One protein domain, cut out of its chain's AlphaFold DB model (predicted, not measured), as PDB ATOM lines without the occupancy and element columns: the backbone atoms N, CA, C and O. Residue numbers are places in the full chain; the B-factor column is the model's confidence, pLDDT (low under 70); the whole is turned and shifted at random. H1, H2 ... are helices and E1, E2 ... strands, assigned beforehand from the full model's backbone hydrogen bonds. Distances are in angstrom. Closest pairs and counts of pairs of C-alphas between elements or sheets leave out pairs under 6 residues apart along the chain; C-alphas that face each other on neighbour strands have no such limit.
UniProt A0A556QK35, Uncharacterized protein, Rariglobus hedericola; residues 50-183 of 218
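This is residues 50 to 183 of the 218 residues of an uncharacterized protein of Rariglobus hedericola (UniProt A0A556QK35). The domain has two parts set end to end: a strongly twisted sheet of four strands at one end, and at the other a group of helices in which H2, H3 and H4 lie side by side, their centres making a triangle, with short H1 set crosswise on H3. H2 joins the two parts by grazing the sheet with residues 117 to 121, and H5 lies at the far end from the sheet. The 134 printed residues run E1 E2 E3 H1 E4 H2 H3 H4 H5, five named helices and four named strands, of mixed class; the sheet's order is E3 E2 E1 E4, antiparallel throughout. The whole is compact, with a radius of gyration of the C-alphas of 15.6 A, yet elongated, spanning 51 by 31 by 26 A.

Find C-alpha 50 at (85.959, 107.806, 133.769), where E1, residues 50 to 56, begins. E2, residues 62 to 68, is 20.2 A long, and E3, residues 71 to 78, 20.6 A. After H1, residues 81 to 86, comes E4, residues 96 to 102. H2, residues 117 to 130, begins at (68.252, 110.578, 141.572) and is 20.1 A long. H3, residues 135 to 152, is the longest helix at 25.8 A, and H4 takes residues 156 to 166. H5, residues 169 to 174, ends at (48.178, 128.027, 140.972).

Start with the sheet. E1, E2 and E3 form a meander, each strand the antiparallel neighbour of the one before; N 52 and O 65 are 2.9 A apart, and N 66 and O 74 2.8 A. E4, an edge strand, pairs with E1, where N 53 and O 100 are 2.9 A apart. H2 is on the sheet but only grazes it; the C-alphas of Val 99 and Ala 117 are 6.7 A apart, the closest of E4 and H2. Next look at H4, which touches H2 at a shallow tilt of 9 degrees, the same way, closest at the C-alphas of Asp 120 and Gly 159, 5.5 A. H3 and H4 form a helical hairpin, at a shallow tilt of 25 degrees, opposite ways; H3 touches H4 with residues 141 to 149 alone, closest at the C-alphas of Leu 145 and Gly 158, 5.2 A. H1 touches H3 at residues 135 to 143, about perpendicular at 87 degrees, closest at the C-alphas of Ala 85 and Ala 139, 4.7 A. H5 is close to H4 but not clearly touching, and is apart from H3. In H1 to H5 every O i to N i+4 pair is within hydrogen-bond range.

The two C-alphas farthest apart, Phe 69 and Arg 173, are 51.9 A apart. The printed part has no cut. The link from E4 to H2, residues 103 to 116, is long. Mean pLDDT of the printed part is 94.8, and residue 108 is under 70.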
ATOM      1  N   CYS A  50      87.394 107.693 133.527       90.56
ATOM      2  CA  CYS A  50      85.959 107.806 133.769       90.56
ATOM      3  C   CYS A  50      85.670 108.819 134.874       90.56
ATOM      4  O   CYS A  50      86.565 109.271 135.589       90.56
ATOM      5  N   TRP A  51      84.409 109.195 135.008       93.88
ATOM      6  CA  TRP A  51      83.927 109.937 136.156       93.88
ATOM      7  C   TRP A  51      82.626 109.337 136.660       93.88
ATOM      8  O   TRP A  51      81.817 108.822 135.886       93.88
ATOM      9  N   THR A  52      82.428 109.408 137.967       95.38
ATOM     10  CA  THR A  52      81.178 109.028 138.618       95.38
ATOM     11  C   THR A  52      80.481 110.274 139.130       95.38
ATOM     12  O   THR A  52      81.131 111.244 139.533       95.38
ATOM     13  N   ARG A  53      79.148 110.245 139.115       96.62
ATOM     14  CA  ARG A  53      78.350 111.117 139.975       96.62
ATOM     15  C   ARG A  53      77.616 110.247 140.972       96.62
ATOM     16  O   ARG A  53      77.071 109.197 140.620       96.62
ATOM     17  N   GLU A  54      77.645 110.687 142.207       97.75
ATOM     18  CA  GLU A  54      77.070 110.013 143.354       97.75
ATOM     19  C   GLU A  54      76.150 110.996 144.072       97.75
ATOM     20  O   GLU A  54      76.353 112.212 144.005       97.75
ATOM     21  N   ILE A  55      75.153 110.469 144.769       98.00
ATOM     22  CA  ILE A  55      74.315 111.246 145.674       98.00
ATOM     23  C   ILE A  55      74.440 110.671 147.078       98.00
ATOM     24  O   ILE A  55      74.464 109.452 147.253       98.00
ATOM     25  N   ASN A  56      74.557 111.537 148.078       97.81
ATOM     26  CA  ASN A  56      74.486 111.113 149.463       97.81
ATOM     27  C   ASN A  56      73.015 111.003 149.860       97.81
ATOM     28  O   ASN A  56      72.310 112.012 149.882       97.81
ATOM     29  N   ILE A  57      72.549 109.799 150.175       97.44
ATOM     30  CA  ILE A  57      71.123 109.562 150.423       97.44
ATOM     31  C   ILE A  57      70.637 110.111 151.762       97.44
ATOM     32  O   ILE A  57      69.433 110.181 151.955       97.44
ATOM     33  N   ALA A  58      71.541 110.509 152.662       96.56
ATOM     34  CA  ALA A  58      71.205 111.085 153.962       96.56
ATOM     35  C   ALA A  58      71.166 112.621 153.942       96.56
ATOM     36  O   ALA A  58      70.337 113.222 154.618       96.56
ATOM     37  N   SER A  59      72.050 113.272 153.177       97.00
ATOM     38  CA  SER A  59      72.082 114.743 153.095       97.00
ATOM     39  C   SER A  59      71.555 115.310 151.784       97.00
ATOM     40  O   SER A  59      71.313 116.505 151.705       97.00
ATOM     41  N   GLY A  60      71.471 114.514 150.719       97.12
ATOM     42  CA  GLY A  60      71.185 114.988 149.364       97.12
ATOM     43  C   GLY A  60      72.341 115.732 148.686       97.12
ATOM     44  O   GLY A  60      72.114 116.411 147.690       97.12
ATOM     45  N   HIS A  61      73.572 115.632 149.196       97.75
ATOM     46  CA  HIS A  61      74.740 116.217 148.526       97.75
ATOM     47  C   HIS A  61      75.068 115.436 147.252       97.75
ATOM     48  O   HIS A  61      74.900 114.218 147.211       97.75
ATOM     49  N   GLU A  62      75.589 116.115 146.234       97.38
ATOM     50  CA  GLU A  62      76.147 115.470 145.047       97.38
ATOM     51  C   GLU A  62      77.671 115.381 145.164       97.38
ATOM     52  O   GLU A  62      78.327 116.339 145.579       97.38
ATOM     53  N   ARG A  63      78.250 114.259 144.731       97.62
ATOM     54  CA  ARG A  63      79.695 114.091 144.584       97.62
ATOM     55  C   ARG A  63      80.054 113.726 143.159       97.62
ATOM     56  O   ARG A  63      79.568 112.745 142.607       97.62
ATOM     57  N   TYR A  64      80.959 114.508 142.593       97.19
ATOM     58  CA  TYR A  64      81.671 114.193 141.368       97.19
ATOM     59  C   TYR A  64      83.025 113.580 141.723       97.19
ATOM     60  O   TYR A  64      83.764 114.159 142.521       97.19
ATOM     61  N   THR A  65      83.378 112.454 141.101       96.62
ATOM     62  CA  THR A  65      84.709 111.847 141.245       96.62
ATOM     63  C   THR A  65      85.293 111.528 139.870       96.62
ATOM     64  O   THR A  65      84.677 110.805 139.086       96.62
ATOM     65  N   ARG A  66      86.496 112.035 139.575       95.19
ATOM     66  CA  ARG A  66      87.257 111.738 138.352       95.19
ATOM     67  C   ARG A  66      88.307 110.668 138.611       95.19
ATOM     68  O   ARG A  66      89.120 110.797 139.529       95.19
ATOM     69  N   TYR A  67      88.364 109.682 137.724       92.50
ATOM     70  CA  TYR A  67      89.362 108.622 137.743       92.50
ATOM     71  C   TYR A  67      90.307 108.717 136.543       92.50
ATOM     72  O   TYR A  67      89.869 108.916 135.406       92.50
ATOM     73  N   TRP A  68      91.599 108.527 136.813       89.94
ATOM     74  CA  TRP A  68      92.640 108.292 135.815       89.94
ATOM     75  C   TRP A  68      93.477 107.089 136.247       89.94
ATOM     76  O   TRP A  68      94.012 107.082 137.356       89.94
ATOM     77  N   PHE A  69      93.566 106.052 135.412       86.81
ATOM     78  CA  PHE A  69      94.195 104.765 135.763       86.81
ATOM     79  C   PHE A  69      93.815 104.255 137.169       86.81
ATOM     80  O   PHE A  69      94.682 103.944 137.985       86.81
ATOM     81  N   TRP A  70      92.512 104.167 137.456       84.56
ATOM     82  CA  TRP A  70      91.937 103.711 138.735       84.56
ATOM     83  C   TRP A  70      92.267 104.585 139.950       84.56
ATOM     84  O   TRP A  70      91.842 104.275 141.061       84.56
ATOM     85  N   ARG A  71      92.966 105.708 139.763       91.25
ATOM     86  CA  ARG A  71      93.249 106.671 140.826       91.25
ATOM     87  C   ARG A  71      92.285 107.840 140.758       91.25
ATOM     88  O   ARG A  71      92.012 108.364 139.681       91.25
ATOM     89  N   ILE A  72      91.810 108.265 141.924       95.44
ATOM     90  CA  ILE A  72      91.044 109.502 142.057       95.44
ATOM     91  C   ILE A  72      91.995 110.662 141.766       95.44
ATOM     92  O   ILE A  72      93.036 110.793 142.407       95.44
ATOM     93  N   THR A  73      91.643 111.467 140.774       96.06
ATOM     94  CA  THR A  73      92.415 112.655 140.369       96.06
ATOM     95  C   THR A  73      91.724 113.946 140.755       96.06
ATOM     96  O   THR A  73      92.394 114.937 141.016       96.06
ATOM     97  N   ASP A  74      90.396 113.918 140.818       97.12
ATOM     98  CA  ASP A  74      89.578 115.030 141.267       97.12
ATOM     99  C   ASP A  74      88.353 114.483 142.000       97.12
ATOM    100  O   ASP A  74      87.817 113.423 141.648       97.12
ATOM    101  N   ARG A  75      87.928 115.199 143.034       97.06
ATOM    102  CA  ARG A  75      86.729 114.895 143.804       97.06
ATOM    103  C   ARG A  75      86.133 116.201 144.300       97.06
ATOM    104  O   ARG A  75      86.787 116.952 145.017       97.06
ATOM    105  N   LYS A  76      84.870 116.432 143.955       97.12
ATOM    106  CA  LYS A  76      84.140 117.637 144.338       97.12
ATOM    107  C   LYS A  76      82.778 117.269 144.897       97.12
ATOM    108  O   LYS A  76      81.987 116.620 144.216       97.12
ATOM    109  N   VAL A  77      82.499 117.733 146.109       97.00
ATOM    110  CA  VAL A  77      81.168 117.678 146.715       97.00
ATOM    111  C   VAL A  77      80.485 119.023 146.501       97.00
ATOM    112  O   VAL A  77      81.093 120.075 146.687       97.00
ATOM    113  N   THR A  78      79.246 118.991 146.023       96.56
ATOM    114  CA  THR A  78      78.451 120.186 145.725       96.56
ATOM    115  C   THR A  78      77.080 120.046 146.386       96.56
ATOM    116  O   THR A  78      76.484 118.965 146.321       96.56
ATOM    117  N   PRO A  79      76.565 121.100 147.043       97.06
ATOM    118  CA  PRO A  79      75.213 121.071 147.578       97.06
ATOM    119  C   PRO A  79      74.179 121.027 146.448       97.06
ATOM    120  O   PRO A  79      74.362 121.637 145.397       97.06
ATOM    121  N   THR A  80      73.073 120.333 146.695       97.69
ATOM    122  CA  THR A  80      71.836 120.405 145.906       97.69
ATOM    123  C   THR A  80      70.770 121.185 146.682       97.69
ATOM    124  O   THR A  80      70.968 121.532 147.854       97.69
ATOM    125  N   TRP A  81      69.598 121.413 146.077       97.94
ATOM    126  CA  TRP A  81      68.457 121.972 146.809       97.94
ATOM    127  C   TRP A  81      68.056 121.115 148.019       97.94
ATOM    128  O   TRP A  81      67.589 121.670 149.009       97.94
ATOM    129  N   VAL A  82      68.271 119.792 147.966       98.19
ATOM    130  CA  VAL A  82      67.946 118.857 149.054       98.19
ATOM    131  C   VAL A  82      68.839 119.141 150.258       98.19
ATOM    132  O   VAL A  82      68.335 119.436 151.341       98.19
ATOM    133  N   SER A  83      70.161 119.154 150.063       97.56
ATOM    134  CA  SER A  83      71.111 119.457 151.144       97.56
ATOM    135  C   SER A  83      70.959 120.876 151.678       97.56
ATOM    136  O   SER A  83      71.053 121.090 152.886       97.56
ATOM    137  N   ALA A  84      70.674 121.839 150.796       97.12
ATOM    138  CA  ALA A  84      70.442 123.222 151.195       97.12
ATOM    139  C   ALA A  84      69.172 123.360 152.048       97.12
ATOM    140  O   ALA A  84      69.185 124.054 153.063       97.12
ATOM    141  N   ALA A  85      68.087 122.675 151.674       97.94
ATOM    142  CA  ALA A  85      66.825 122.708 152.406       97.94
ATOM    143  C   ALA A  85      66.907 121.994 153.764       97.94
ATOM    144  O   ALA A  85      66.268 122.432 154.718       97.94
ATOM    145  N   LEU A  86      67.714 120.934 153.864       97.25
ATOM    146  CA  LEU A  86      67.957 120.213 155.117       97.25
ATOM    147  C   LEU A  86      68.976 120.898 156.033       97.25
ATOM    148  O   LEU A  86      69.123 120.473 157.175       97.25
ATOM    149  N   GLN A  87      69.703 121.911 155.540       95.94
ATOM    150  CA  GLN A  87      70.852 122.511 156.236       95.94
ATOM    151  C   GLN A  87      71.848 121.444 156.727       95.94
ATOM    152  O   GLN A  87      72.476 121.577 157.777       95.94
ATOM    153  N   SER A  88      71.946 120.344 155.980       88.12
ATOM    154  CA  SER A  88      72.711 119.176 156.391       88.12
ATOM    155  C   SER A  88      74.197 119.439 156.146       88.12
ATOM    156  O   SER A  88      74.541 119.938 155.068       88.12
ATOM    157  N   PRO A  89      75.094 119.124 157.097       86.62
ATOM    158  CA  PRO A  89      76.526 119.131 156.825       86.62
ATOM    159  C   PRO A  89      76.889 118.051 155.792       86.62
ATOM    160  O   PRO A  89      76.056 117.246 155.365       86.62
ATOM    161  N   GLU A  90      78.154 118.028 155.375       79.50
ATOM    162  CA  GLU A  90      78.664 116.940 154.543       79.50
ATOM    163  C   GLU A  90      78.460 115.595 155.261       79.50
ATOM    164  O   GLU A  90      78.813 115.435 156.433       79.50
ATOM    165  N   ALA A  91      77.802 114.657 154.581       80.06
ATOM    166  CA  ALA A  91      77.286 113.441 155.195       80.06
ATOM    167  C   ALA A  91      78.289 112.273 155.195       80.06
ATOM    168  O   ALA A  91      79.275 112.297 154.454       80.06
ATOM    169  N   PRO A  92      78.022 111.230 156.009       86.94
ATOM    170  CA  PRO A  92      78.895 110.070 156.162       86.94
ATOM    171  C   PRO A  92      79.259 109.382 154.838       86.94
ATOM    172  O   PRO A  92      78.452 109.319 153.904       86.94
ATOM    173  N   GLU A  93      80.473 108.828 154.773       90.69
ATOM    174  CA  GLU A  93      81.030 108.209 153.560       90.69
ATOM    175  C   GLU A  93      80.269 106.940 153.117       90.69
ATOM    176  O   GLU A  93      80.252 106.600 151.937       90.69
ATOM    177  N   ASP A  94      79.588 106.251 154.033       93.44
ATOM    178  CA  ASP A  94      78.802 105.034 153.776       93.44
ATOM    179  C   ASP A  94      77.425 105.304 153.136       93.44
ATOM    180  O   ASP A  94      76.745 104.385 152.664       93.44
ATOM    181  N   GLN A  95      77.011 106.571 153.078       96.38
ATOM    182  CA  GLN A  95      75.704 106.988 152.555       96.38
ATOM    183  C   GLN A  95      75.761 107.467 151.098       96.38
ATOM    184  O   GLN A  95      74.749 107.876 150.531       96.38
ATOM    185  N   TRP A  96      76.925 107.411 150.451       97.38
ATOM    186  CA  TRP A  96      77.032 107.708 149.025       97.38
ATOM    187  C   TRP A  96      76.489 106.550 148.183       97.38
ATOM    188  O   TRP A  96      76.748 105.374 148.450       97.38
ATOM    189  N   ARG A  97      75.716 106.885 147.151       97.12
ATOM    190  CA  ARG A  97      75.193 105.943 146.159       97.12
ATOM    191  C   ARG A  97      75.573 106.410 144.765       97.12
ATOM    192  O   ARG A  97      75.362 107.569 144.408       97.12
ATOM    193  N   THR A  98      76.122 105.503 143.963       96.00
ATOM    194  CA  THR A  98      76.452 105.781 142.562       96.00
ATOM    195  C   THR A  98      75.177 105.986 141.754       96.00
ATOM    196  O   THR A  98      74.294 105.134 141.744       96.00
ATOM    197  N   VAL A  99      75.104 107.113 141.051       96.12
ATOM    198  CA  VAL A  99      73.981 107.477 140.176       96.12
ATOM    199  C   VAL A  99      74.340 107.177 138.728       96.12
ATOM    200  O   VAL A  99      73.565 106.608 137.962       96.12
ATOM    201  N   VAL A 100      75.551 107.555 138.330       94.00
ATOM    202  CA  VAL A 100      76.002 107.388 136.954       94.00
ATOM    203  C   VAL A 100      77.511 107.220 136.920       94.00
ATOM    204  O   VAL A 100      78.246 107.849 137.686       94.00
ATOM    205  N   THR A 101      77.977 106.391 135.998       92.44
ATOM    206  CA  THR A 101      79.372 106.373 135.558       92.44
ATOM    207  C   THR A 101      79.384 106.819 134.111       92.44
ATOM    208  O   THR A 101      78.497 106.456 133.345       92.44
ATOM    209  N   LEU A 102      80.346 107.661 133.755       89.88
ATOM    210  CA  LEU A 102      80.491 108.250 132.430       89.88
ATOM    211  C   LEU A 102      81.966 108.171 132.011       89.88
ATOM    212  O   LEU A 102      82.867 108.244 132.846       89.88
ATOM    213  N   SER A 103      82.225 108.010 130.718       86.31
ATOM    214  CA  SER A 103      83.573 108.002 130.139       86.31
ATOM    215  C   SER A 103      83.544 108.643 128.751       86.31
ATOM    216  O   SER A 103      82.480 108.692 128.125       86.31
ATOM    217  N   PRO A 104      84.676 109.154 128.232       83.12
ATOM    218  CA  PRO A 104      84.706 109.739 126.897       83.12
ATOM    219  C   PRO A 104      84.233 108.730 125.846       83.12
ATOM    220  O   PRO A 104      84.693 107.594 125.827       83.12
ATOM    221  N   GLY A 105      83.308 109.145 124.981       77.94
ATOM    222  CA  GLY A 105      82.757 108.293 123.924       77.94
ATOM    223  C   GLY A 105      81.631 107.345 124.357       77.94
ATOM    224  O   GLY A 105      80.966 106.790 123.484       77.94
ATOM    225  N   THR A 106      81.343 107.209 125.655       75.81
ATOM    226  CA  THR A 106      80.266 106.338 126.154       75.81
ATOM    227  C   THR A 106      79.020 107.156 126.486       75.81
ATOM    228  O   THR A 106      79.085 108.140 127.220       75.81
ATOM    229  N   ARG A 107      77.866 106.755 125.931       70.81
ATOM    230  CA  ARG A 107      76.570 107.448 126.112       70.81
ATOM    231  C   ARG A 107      75.598 106.749 127.061       70.81
ATOM    232  O   ARG A 107      74.614 107.352 127.469       70.81
ATOM    233  N   HIS A 108      75.849 105.490 127.382       69.31
ATOM    234  CA  HIS A 108      75.017 104.694 128.283       69.31
ATOM    235  C   HIS A 108      75.757 104.549 129.593       69.31
ATOM    236  O   HIS A 108      76.961 104.433 129.517       69.31
ATOM    237  N   SER A 109      75.074 104.553 130.735       76.75
ATOM    238  CA  SER A 109      75.610 104.241 132.072       76.75
ATOM    239  C   SER A 109      75.146 102.844 132.480       76.75
ATOM    240  O   SER A 109      74.094 102.418 131.993       76.75
ATOM    241  N   PRO A 110      75.838 102.129 133.389       80.50
ATOM    242  CA  PRO A 110      75.226 100.992 134.062       80.50
ATOM    243  C   PRO A 110      73.924 101.433 134.738       80.50
ATOM    244  O   PRO A 110      73.796 102.588 135.162       80.50
ATOM    245  N   ASN A 111      72.964 100.513 134.823       86.50
ATOM    246  CA  ASN A 111      71.698 100.763 135.496       86.50
ATOM    247  C   ASN A 111      71.889 100.627 137.013       86.50
ATOM    248  O   ASN A 111      71.817  99.528 137.559       86.50
ATOM    249  N   TYR A 112      72.215 101.738 137.672       92.81
ATOM    250  CA  TYR A 112      72.326 101.806 139.126       92.81
ATOM    251  C   TYR A 112      70.948 102.003 139.771       92.81
ATOM    252  O   TYR A 112      70.102 102.702 139.222       92.81
ATOM    253  N   TRP A 113      70.750 101.479 140.984       95.06
ATOM    254  CA  TRP A 113      69.518 101.680 141.771       95.06
ATOM    255  C   TRP A 113      69.147 103.157 141.956       95.06
ATOM    256  O   TRP A 113      67.973 103.516 142.015       95.06
ATOM    257  N   PHE A 114      70.159 104.028 141.985       96.88
ATOM    258  CA  PHE A 114      69.999 105.469 142.135       96.88
ATOM    259  C   PHE A 114      70.108 106.250 140.818       96.88
ATOM    260  O   PHE A 114      70.312 107.461 140.845       96.88
ATOM    261  N   HIS A 115      69.975 105.596 139.659       95.69
ATOM    262  CA  HIS A 115      70.271 106.205 138.359       95.69
ATOM    263  C   HIS A 115      69.474 107.481 138.045       95.69
ATOM    264  O   HIS A 115      70.010 108.397 137.418       95.69
ATOM    265  N   SER A 116      68.225 107.584 138.514       96.38
ATOM    266  CA  SER A 116      67.386 108.766 138.287       96.38
ATOM    267  C   SER A 116      67.629 109.907 139.278       96.38
ATOM    268  O   SER A 116      67.274 111.040 138.970       96.38
ATOM    269  N   ALA A 117      68.282 109.664 140.424       97.88
ATOM    270  CA  ALA A 117      68.252 110.578 141.572       97.88
ATOM    271  C   ALA A 117      68.693 112.012 141.238       97.88
ATOM    272  O   ALA A 117      68.005 112.972 141.572       97.88
ATOM    273  N   LEU A 118      69.823 112.180 140.537       97.69
ATOM    274  CA  LEU A 118      70.307 113.516 140.152       97.69
ATOM    275  C   LEU A 118      69.442 114.168 139.064       97.69
ATOM    276  O   LEU A 118      69.399 115.394 138.975       97.69
ATOM    277  N   GLY A 119      68.767 113.364 138.240       97.38
ATOM    278  CA  GLY A 119      67.768 113.845 137.289       97.38
ATOM    279  C   GLY A 119      66.536 114.388 138.010       97.38
ATOM    280  O   GLY A 119      66.149 115.526 137.763       97.38
ATOM    281  N   ASP A 120      65.998 113.621 138.959       98.31
ATOM    282  CA  ASP A 120      64.826 113.986 139.763       98.31
ATOM    283  C   ASP A 120      65.089 115.245 140.606       98.31
ATOM    284  O   ASP A 120      64.265 116.166 140.646       98.31
ATOM    285  N   VAL A 121      66.277 115.335 141.220       98.50
ATOM    286  CA  VAL A 121      66.733 116.520 141.965       98.50
ATOM    287  C   VAL A 121      66.778 117.748 141.058       98.50
ATOM    288  O   VAL A 121      66.205 118.777 141.415       98.50
ATOM    289  N   LYS A 122      67.406 117.648 139.880       98.25
ATOM    290  CA  LYS A 122      67.537 118.775 138.946       98.25
ATOM    291  C   LYS A 122      66.196 119.199 138.344       98.25
ATOM    292  O   LYS A 122      65.941 120.389 138.203       98.25
ATOM    293  N   MET A 123      65.333 118.245 138.006       98.00
ATOM    294  CA  MET A 123      63.985 118.531 137.508       98.00
ATOM    295  C   MET A 123      63.156 119.266 138.566       98.00
ATOM    296  O   MET A 123      62.501 120.257 138.262       98.00
ATOM    297  N   THR A 124      63.237 118.833 139.825       98.38
ATOM    298  CA  THR A 124      62.552 119.504 140.939       98.38
ATOM    299  C   THR A 124      63.085 120.917 141.168       98.38
ATOM    300  O   THR A 124      62.307 121.839 141.400       98.38
ATOM    301  N   GLU A 125      64.401 121.113 141.053       97.75
ATOM    302  CA  GLU A 125      65.019 122.439 141.122       97.75
ATOM    303  C   GLU A 125      64.463 123.380 140.045       97.75
ATOM    304  O   GLU A 125      64.027 124.482 140.367       97.75
ATOM    305  N   GLN A 126      64.358 122.908 138.800       97.50
ATOM    306  CA  GLN A 126      63.732 123.656 137.702       97.50
ATOM    307  C   GLN A 126      62.252 123.960 137.982       97.50
ATOM    308  O   GLN A 126      61.776 125.057 137.699       97.50
ATOM    309  N   CYS A 127      61.511 123.029 138.590       97.38
ATOM    310  CA  CYS A 127      60.142 123.295 139.031       97.38
ATOM    311  C   CYS A 127      60.071 124.387 140.104       97.38
ATOM    312  O   CYS A 127      59.117 125.154 140.093       97.38
ATOM    313  N   PHE A 128      61.055 124.509 140.996       96.81
ATOM    314  CA  PHE A 128      61.100 125.608 141.968       96.81
ATOM    315  C   PHE A 128      61.438 126.966 141.347       96.81
ATOM    316  O   PHE A 128      61.105 127.993 141.937       96.81
ATOM    317  N   GLU A 129      62.114 126.982 140.198       95.50
ATOM    318  CA  GLU A 129      62.350 128.203 139.419       95.50
ATOM    319  C   GLU A 129      61.074 128.659 138.697       95.50
ATOM    320  O   GLU A 129      60.818 129.858 138.607       95.50
ATOM    321  N   MET A 130      60.258 127.711 138.224       96.25
ATOM    322  CA  MET A 130      58.978 127.997 137.560       96.25
ATOM    323  C   MET A 130      57.847 128.297 138.551       96.25
ATOM    324  O   MET A 130      57.045 129.196 138.317       96.25
ATOM    325  N   PHE A 131      57.777 127.547 139.651       95.75
ATOM    326  CA  PHE A 131      56.709 127.617 140.641       95.75
ATOM    327  C   PHE A 131      57.260 128.091 141.979       95.75
ATOM    328  O   PHE A 131      58.089 127.424 142.613       95.75
ATOM    329  N   ALA A 132      56.754 129.228 142.455       92.88
ATOM    330  CA  ALA A 132      57.175 129.778 143.736       92.88
ATOM    331  C   ALA A 132      56.984 128.732 144.849       92.88
ATOM    332  O   ALA A 132      55.900 128.177 145.028       92.88
ATOM    333  N   SER A 133      58.054 128.452 145.589       96.44
ATOM    334  CA  SER A 133      58.084 127.378 146.582       96.44
ATOM    335  C   SER A 133      58.705 127.893 147.880       96.44
ATOM    336  O   SER A 133      59.903 128.204 147.889       96.44
ATOM    337  N   PRO A 134      57.921 128.022 148.968       97.25
ATOM    338  CA  PRO A 134      58.427 128.463 150.262       97.25
ATOM    339  C   PRO A 134      59.557 127.562 150.790       97.25
ATOM    340  O   PRO A 134      59.565 126.360 150.511       97.25
ATOM    341  N   PRO A 135      60.487 128.091 151.608       97.94
ATOM    342  CA  PRO A 135      61.534 127.280 152.231       97.94
ATOM    343  C   PRO A 135      61.001 126.087 153.041       97.94
ATOM    344  O   PRO A 135      61.609 125.022 153.012       97.94
ATOM    345  N   THR A 136      59.848 126.233 153.706       97.81
ATOM    346  CA  THR A 136      59.190 125.162 154.479       97.81
ATOM    347  C   THR A 136      58.781 123.981 153.598       97.81
ATOM    348  O   THR A 136      59.071 122.834 153.929       97.81
ATOM    349  N   VAL A 137      58.207 124.261 152.423       98.00
ATOM    350  CA  VAL A 137      57.866 123.261 151.398       98.00
ATOM    351  C   VAL A 137      59.115 122.528 150.914       98.00
ATOM    352  O   VAL A 137      59.125 121.299 150.870       98.00
ATOM    353  N   LYS A 138      60.195 123.258 150.595       98.31
ATOM    354  CA  LYS A 138      61.461 122.645 150.153       98.31
ATOM    355  C   LYS A 138      62.053 121.739 151.235       98.31
ATOM    356  O   LYS A 138      62.479 120.633 150.923       98.31
ATOM    357  N   ALA A 139      62.040 122.176 152.495       98.31
ATOM    358  CA  ALA A 139      62.523 121.381 153.623       98.31
ATOM    359  C   ALA A 139      61.702 120.096 153.812       98.31
ATOM    360  O   ALA A 139      62.276 119.020 153.970       98.31
ATOM    361  N   GLN A 140      60.371 120.180 153.723       98.00
ATOM    362  CA  GLN A 140      59.493 119.014 153.843       98.00
ATOM    363  C   GLN A 140      59.686 118.022 152.686       98.00
ATOM    364  O   GLN A 140      59.777 116.817 152.922       98.00
ATOM    365  N   LEU A 141      59.796 118.511 151.446       98.25
ATOM    366  CA  LEU A 141      60.083 117.671 150.280       98.25
ATOM    367  C   LEU A 141      61.445 116.981 150.402       98.25
ATOM    368  O   LEU A 141      61.537 115.781 150.156       98.25
ATOM    369  N   ALA A 142      62.480 117.717 150.814       98.38
ATOM    370  CA  ALA A 142      63.821 117.174 151.002       98.38
ATOM    371  C   ALA A 142      63.851 116.084 152.085       98.38
ATOM    372  O   ALA A 142      64.439 115.025 151.871       98.38
ATOM    373  N   ALA A 143      63.175 116.314 153.217       97.94
ATOM    374  CA  ALA A 143      63.089 115.349 154.311       97.94
ATOM    375  C   ALA A 143      62.386 114.055 153.879       97.94
ATOM    376  O   ALA A 143      62.887 112.961 154.136       97.94
ATOM    377  N   ASN A 144      61.261 114.172 153.169       97.94
ATOM    378  CA  ASN A 144      60.535 113.012 152.653       97.94
ATOM    379  C   ASN A 144      61.345 112.256 151.589       97.94
ATOM    380  O   ASN A 144      61.373 111.029 151.602       97.94
ATOM    381  N   LEU A 145      62.036 112.974 150.699       98.25
ATOM    382  CA  LEU A 145      62.870 112.383 149.652       98.25
ATOM    383  C   LEU A 145      64.026 111.556 150.228       98.25
ATOM    384  O   LEU A 145      64.200 110.399 149.849       98.25
ATOM    385  N   VAL A 146      64.782 112.128 151.168       97.31
ATOM    386  CA  VAL A 146      65.878 111.432 151.862       97.31
ATOM    387  C   VAL A 146      65.357 110.215 152.623       97.31
ATOM    388  O   VAL A 146      65.952 109.140 152.540       97.31
ATOM    389  N   TRP A 147      64.211 110.341 153.299       97.19
ATOM    390  CA  TRP A 147      63.600 109.203 153.982       97.19
ATOM    391  C   TRP A 147      63.293 108.064 153.003       97.19
ATOM    392  O   TRP A 147      63.634 106.914 153.283       97.19
ATOM    393  N   LEU A 148      62.702 108.372 151.843       97.62
ATOM    394  CA  LEU A 148      62.374 107.374 150.817       97.62
ATOM    395  C   LEU A 148      63.628 106.677 150.287       97.62
ATOM    396  O   LEU A 148      63.661 105.447 150.250       97.62
ATOM    397  N   TRP A 149      64.681 107.433 149.965       97.31
ATOM    398  CA  TRP A 149      65.958 106.862 149.534       97.31
ATOM    399  C   TRP A 149      66.555 105.904 150.567       97.31
ATOM    400  O   TRP A 149      67.010 104.822 150.207       97.31
ATOM    401  N   GLN A 150      66.526 106.264 151.851       95.69
ATOM    402  CA  GLN A 150      67.090 105.435 152.920       95.69
ATOM    403  C   GLN A 150      66.286 104.160 153.203       95.69
ATOM    404  O   GLN A 150      66.859 103.165 153.645       95.69
ATOM    405  N   HIS A 151      64.968 104.176 152.982       95.12
ATOM    406  CA  HIS A 151      64.092 103.061 153.360       95.12
ATOM    407  C   HIS A 151      63.817 102.078 152.224       95.12
ATOM    408  O   HIS A 151      63.586 100.901 152.507       95.12
ATOM    409  N   PHE A 152      63.846 102.540 150.972       95.19
ATOM    410  CA  PHE A 152      63.663 101.690 149.793       95.19
ATOM    411  C   PHE A 152      64.987 101.307 149.114       95.19
ATOM    412  O   PHE A 152      65.002 100.351 148.347       95.19
ATOM    413  N   ASP A 153      66.089 102.006 149.424       93.94
ATOM    414  CA  ASP A 153      67.413 101.828 148.796       93.94
ATOM    415  C   ASP A 153      67.364 101.923 147.255       93.94
ATOM    416  O   ASP A 153      68.125 101.278 146.534       93.94
ATOM    417  N   ASP A 154      66.465 102.768 146.742       94.00
ATOM    418  CA  ASP A 154      66.338 103.109 145.327       94.00
ATOM    419  C   ASP A 154      65.989 104.594 145.136       94.00
ATOM    420  O   ASP A 154      65.528 105.273 146.057       94.00
ATOM    421  N   ALA A 155      66.209 105.116 143.924       95.75
ATOM    422  CA  ALA A 155      65.765 106.465 143.561       95.75
ATOM    423  C   ALA A 155      64.334 106.521 143.012       95.75
ATOM    424  O   ALA A 155      63.751 107.605 142.953       95.75
ATOM    425  N   TYR A 156      63.765 105.380 142.619       96.38
ATOM    426  CA  TYR A 156      62.474 105.307 141.944       96.38
ATOM    427  C   TYR A 156      61.340 105.829 142.831       96.38
ATOM    428  O   TYR A 156      60.544 106.656 142.383       96.38
ATOM    429  N   GLN A 157      61.296 105.417 144.101       96.56
ATOM    430  CA  GLN A 157      60.254 105.866 145.030       96.56
ATOM    431  C   GLN A 157      60.354 107.361 145.331       96.56
ATOM    432  O   GLN A 157      59.344 108.065 145.368       96.56
ATOM    433  N   GLY A 158      61.581 107.868 145.473       97.50
ATOM    434  CA  GLY A 158      61.842 109.296 145.638       97.50
ATOM    435  C   GLY A 158      61.383 110.119 144.429       97.50
ATOM    436  O   GLY A 158      60.652 111.097 144.584       97.50
ATOM    437  N   GLY A 159      61.746 109.696 143.216       98.00
ATOM    438  CA  GLY A 159      61.328 110.345 141.970       98.00
ATOM    439  C   GLY A 159      59.813 110.304 141.751       98.00
ATOM    440  O   GLY A 159      59.208 111.306 141.354       98.00
ATOM    441  N   ARG A 160      59.170 109.174 142.075       97.88
ATOM    442  CA  ARG A 160      57.709 109.032 142.019       97.88
ATOM    443  C   ARG A 160      57.014 109.991 142.981       97.88
ATOM    444  O   ARG A 160      56.098 110.689 142.554       97.88
ATOM    445  N   TYR A 161      57.478 110.073 144.227       98.44
ATOM    446  CA  TYR A 161      56.965 111.016 145.221       98.44
ATOM    447  C   TYR A 161      57.044 112.466 144.731       98.44
ATOM    448  O   TYR A 161      56.043 113.185 144.758       98.44
ATOM    449  N   LEU A 162      58.208 112.886 144.225       98.44
ATOM    450  CA  LEU A 162      58.394 114.234 143.686       98.44
ATOM    451  C   LEU A 162      57.445 114.497 142.516       98.44
ATOM    452  O   LEU A 162      56.770 115.521 142.491       98.44
ATOM    453  N   THR A 163      57.327 113.548 141.586       98.19
ATOM    454  CA  THR A 163      56.422 113.659 140.433       98.19
ATOM    455  C   THR A 163      54.967 113.794 140.878       98.19
ATOM    456  O   THR A 163      54.263 114.683 140.402       98.19
ATOM    457  N   ASP A 164      54.515 112.968 141.824       97.81
ATOM    458  CA  ASP A 164      53.140 113.001 142.333       97.81
ATOM    459  C   ASP A 164      52.803 114.324 143.033       97.81
ATOM    460  O   ASP A 164      51.643 114.730 143.010       97.81
ATOM    461  N   VAL A 165      53.780 114.998 143.654       97.75
ATOM    462  CA  VAL A 165      53.586 116.327 144.259       97.75
ATOM    463  C   VAL A 165      53.624 117.433 143.207       97.75
ATOM    464  O   VAL A 165      52.717 118.264 143.154       97.75
ATOM    465  N   LEU A 166      54.650 117.443 142.355       97.44
ATOM    466  CA  LEU A 166      54.878 118.501 141.366       97.44
ATOM    467  C   LEU A 166      53.804 118.524 140.271       97.44
ATOM    468  O   LEU A 166      53.482 119.587 139.748       97.44
ATOM    469  N   MET A 167      53.212 117.370 139.958       97.06
ATOM    470  CA  MET A 167      52.174 117.233 138.932       97.06
ATOM    471  C   MET A 167      50.749 117.346 139.491       97.06
ATOM    472  O   MET A 167      49.781 117.053 138.781       97.06
ATOM    473  N   ARG A 168      50.576 117.770 140.751       97.00
ATOM    474  CA  ARG A 168      49.235 117.982 141.311       97.00
ATOM    475  C   ARG A 168      48.486 119.063 140.525       97.00
ATOM    476  O   ARG A 168      49.051 120.125 140.256       97.00
ATOM    477  N   PRO A 169      47.183 118.874 140.238       97.81
ATOM    478  CA  PRO A 169      46.387 119.890 139.552       97.81
ATOM    479  C   PRO A 169      46.361 121.253 140.256       97.81
ATOM    480  O   PRO A 169      46.199 122.271 139.588       97.81
ATOM    481  N   SER A 170      46.497 121.287 141.586       96.94
ATOM    482  CA  SER A 170      46.601 122.520 142.374       96.94
ATOM    483  C   SER A 170      47.902 123.274 142.102       96.94
ATOM    484  O   SER A 170      47.845 124.480 141.877       96.94
ATOM    485  N   VAL A 171      49.040 122.574 142.048       97.06
ATOM    486  CA  VAL A 171      50.356 123.162 141.745       97.06
ATOM    487  C   VAL A 171      50.363 123.771 140.347       97.06
ATOM    488  O   VAL A 171      50.716 124.935 140.188       97.06
ATOM    489  N   ILE A 172      49.894 123.015 139.348       96.62
ATOM    490  CA  ILE A 172      49.850 123.472 137.952       96.62
ATOM    491  C   ILE A 172      48.914 124.677 137.802       96.62
ATOM    492  O   ILE A 172      49.259 125.651 137.146       96.62
ATOM    493  N   ARG A 173      47.726 124.631 138.420       96.75
ATOM    494  CA  ARG A 173      46.724 125.705 138.311       96.75
ATOM    495  C   ARG A 173      47.158 126.996 138.996       96.75
ATOM    496  O   ARG A 173      46.830 128.071 138.509       96.75
ATOM    497  N   ASN A 174      47.814 126.880 140.146       96.62
ATOM    498  CA  ASN A 174      48.178 128.027 140.972       96.62
ATOM    499  C   ASN A 174      49.603 128.527 140.695       96.62
ATOM    500  O   ASN A 174      50.010 129.509 141.313       96.62
ATOM    501  N   GLU A 175      50.361 127.830 139.838       96.56
ATOM    502  CA  GLU A 175      51.772 128.101 139.516       96.56
ATOM    503  C   GLU A 175      52.651 128.279 140.769       96.56
ATOM    504  O   GLU A 175      53.610 129.052 140.820       96.56
ATOM    505  N   ARG A 176      52.294 127.563 141.836       97.25
ATOM    506  CA  ARG A 176      52.896 127.687 143.160       97.25
ATOM    507  C   ARG A 176      52.791 126.359 143.886       97.25
ATOM    508  O   ARG A 176      51.752 125.709 143.828       97.25
ATOM    509  N   ILE A 177      53.837 126.012 144.630       97.25
ATOM    510  CA  ILE A 177      53.819 124.872 145.547       97.25
ATOM    511  C   ILE A 177      53.585 125.397 146.962       97.25
ATOM    512  O   ILE A 177      54.316 126.260 147.457       97.25
ATOM    513  N   THR A 178      52.541 124.898 147.611       97.69
ATOM    514  CA  THR A 178      52.156 125.259 148.978       97.69
ATOM    515  C   THR A 178      52.288 124.063 149.918       97.69
ATOM    516  O   THR A 178      52.474 122.929 149.482       97.69
ATOM    517  N   GLU A 179      52.204 124.296 151.226       97.38
ATOM    518  CA  GLU A 179      52.308 123.222 152.227       97.38
ATOM    519  C   GLU A 179      51.169 122.201 152.094       97.38
ATOM    520  O   GLU A 179      51.369 121.014 152.331       97.38
ATOM    521  N   GLN A 180      49.992 122.634 151.631       97.19
ATOM    522  CA  GLN A 180      48.848 121.762 151.357       97.19
ATOM    523  C   GLN A 180      49.098 120.808 150.178       97.19
ATOM    524  O   GLN A 180      48.480 119.742 150.094       97.19
ATOM    525  N   ASP A 181      50.004 121.168 149.267       97.38
ATOM    526  CA  ASP A 181      50.364 120.325 148.127       97.38
ATOM    527  C   ASP A 181      51.319 119.195 148.525       97.38
ATOM    528  O   ASP A 181      51.383 118.187 147.821       97.38
ATOM    529  N   VAL A 182      52.021 119.323 149.657       97.50
ATOM    530  CA  VAL A 182      52.989 118.336 150.142       97.50
ATOM    531  C   VAL A 182      52.301 117.378 151.122       97.50
ATOM    532  O   VAL A 182      52.124 117.713 152.296       97.50
ATOM    533  N   PRO A 183      51.909 116.163 150.691       96.81
ATOM    534  CA  PRO A 183      51.268 115.213 151.587       96.81
ATOM    535  C   PRO A 183      52.234 114.790 152.694       96.81
ATOM    536  O   PRO A 183      53.460 114.796 152.520       96.81
TER     537      PRO A 183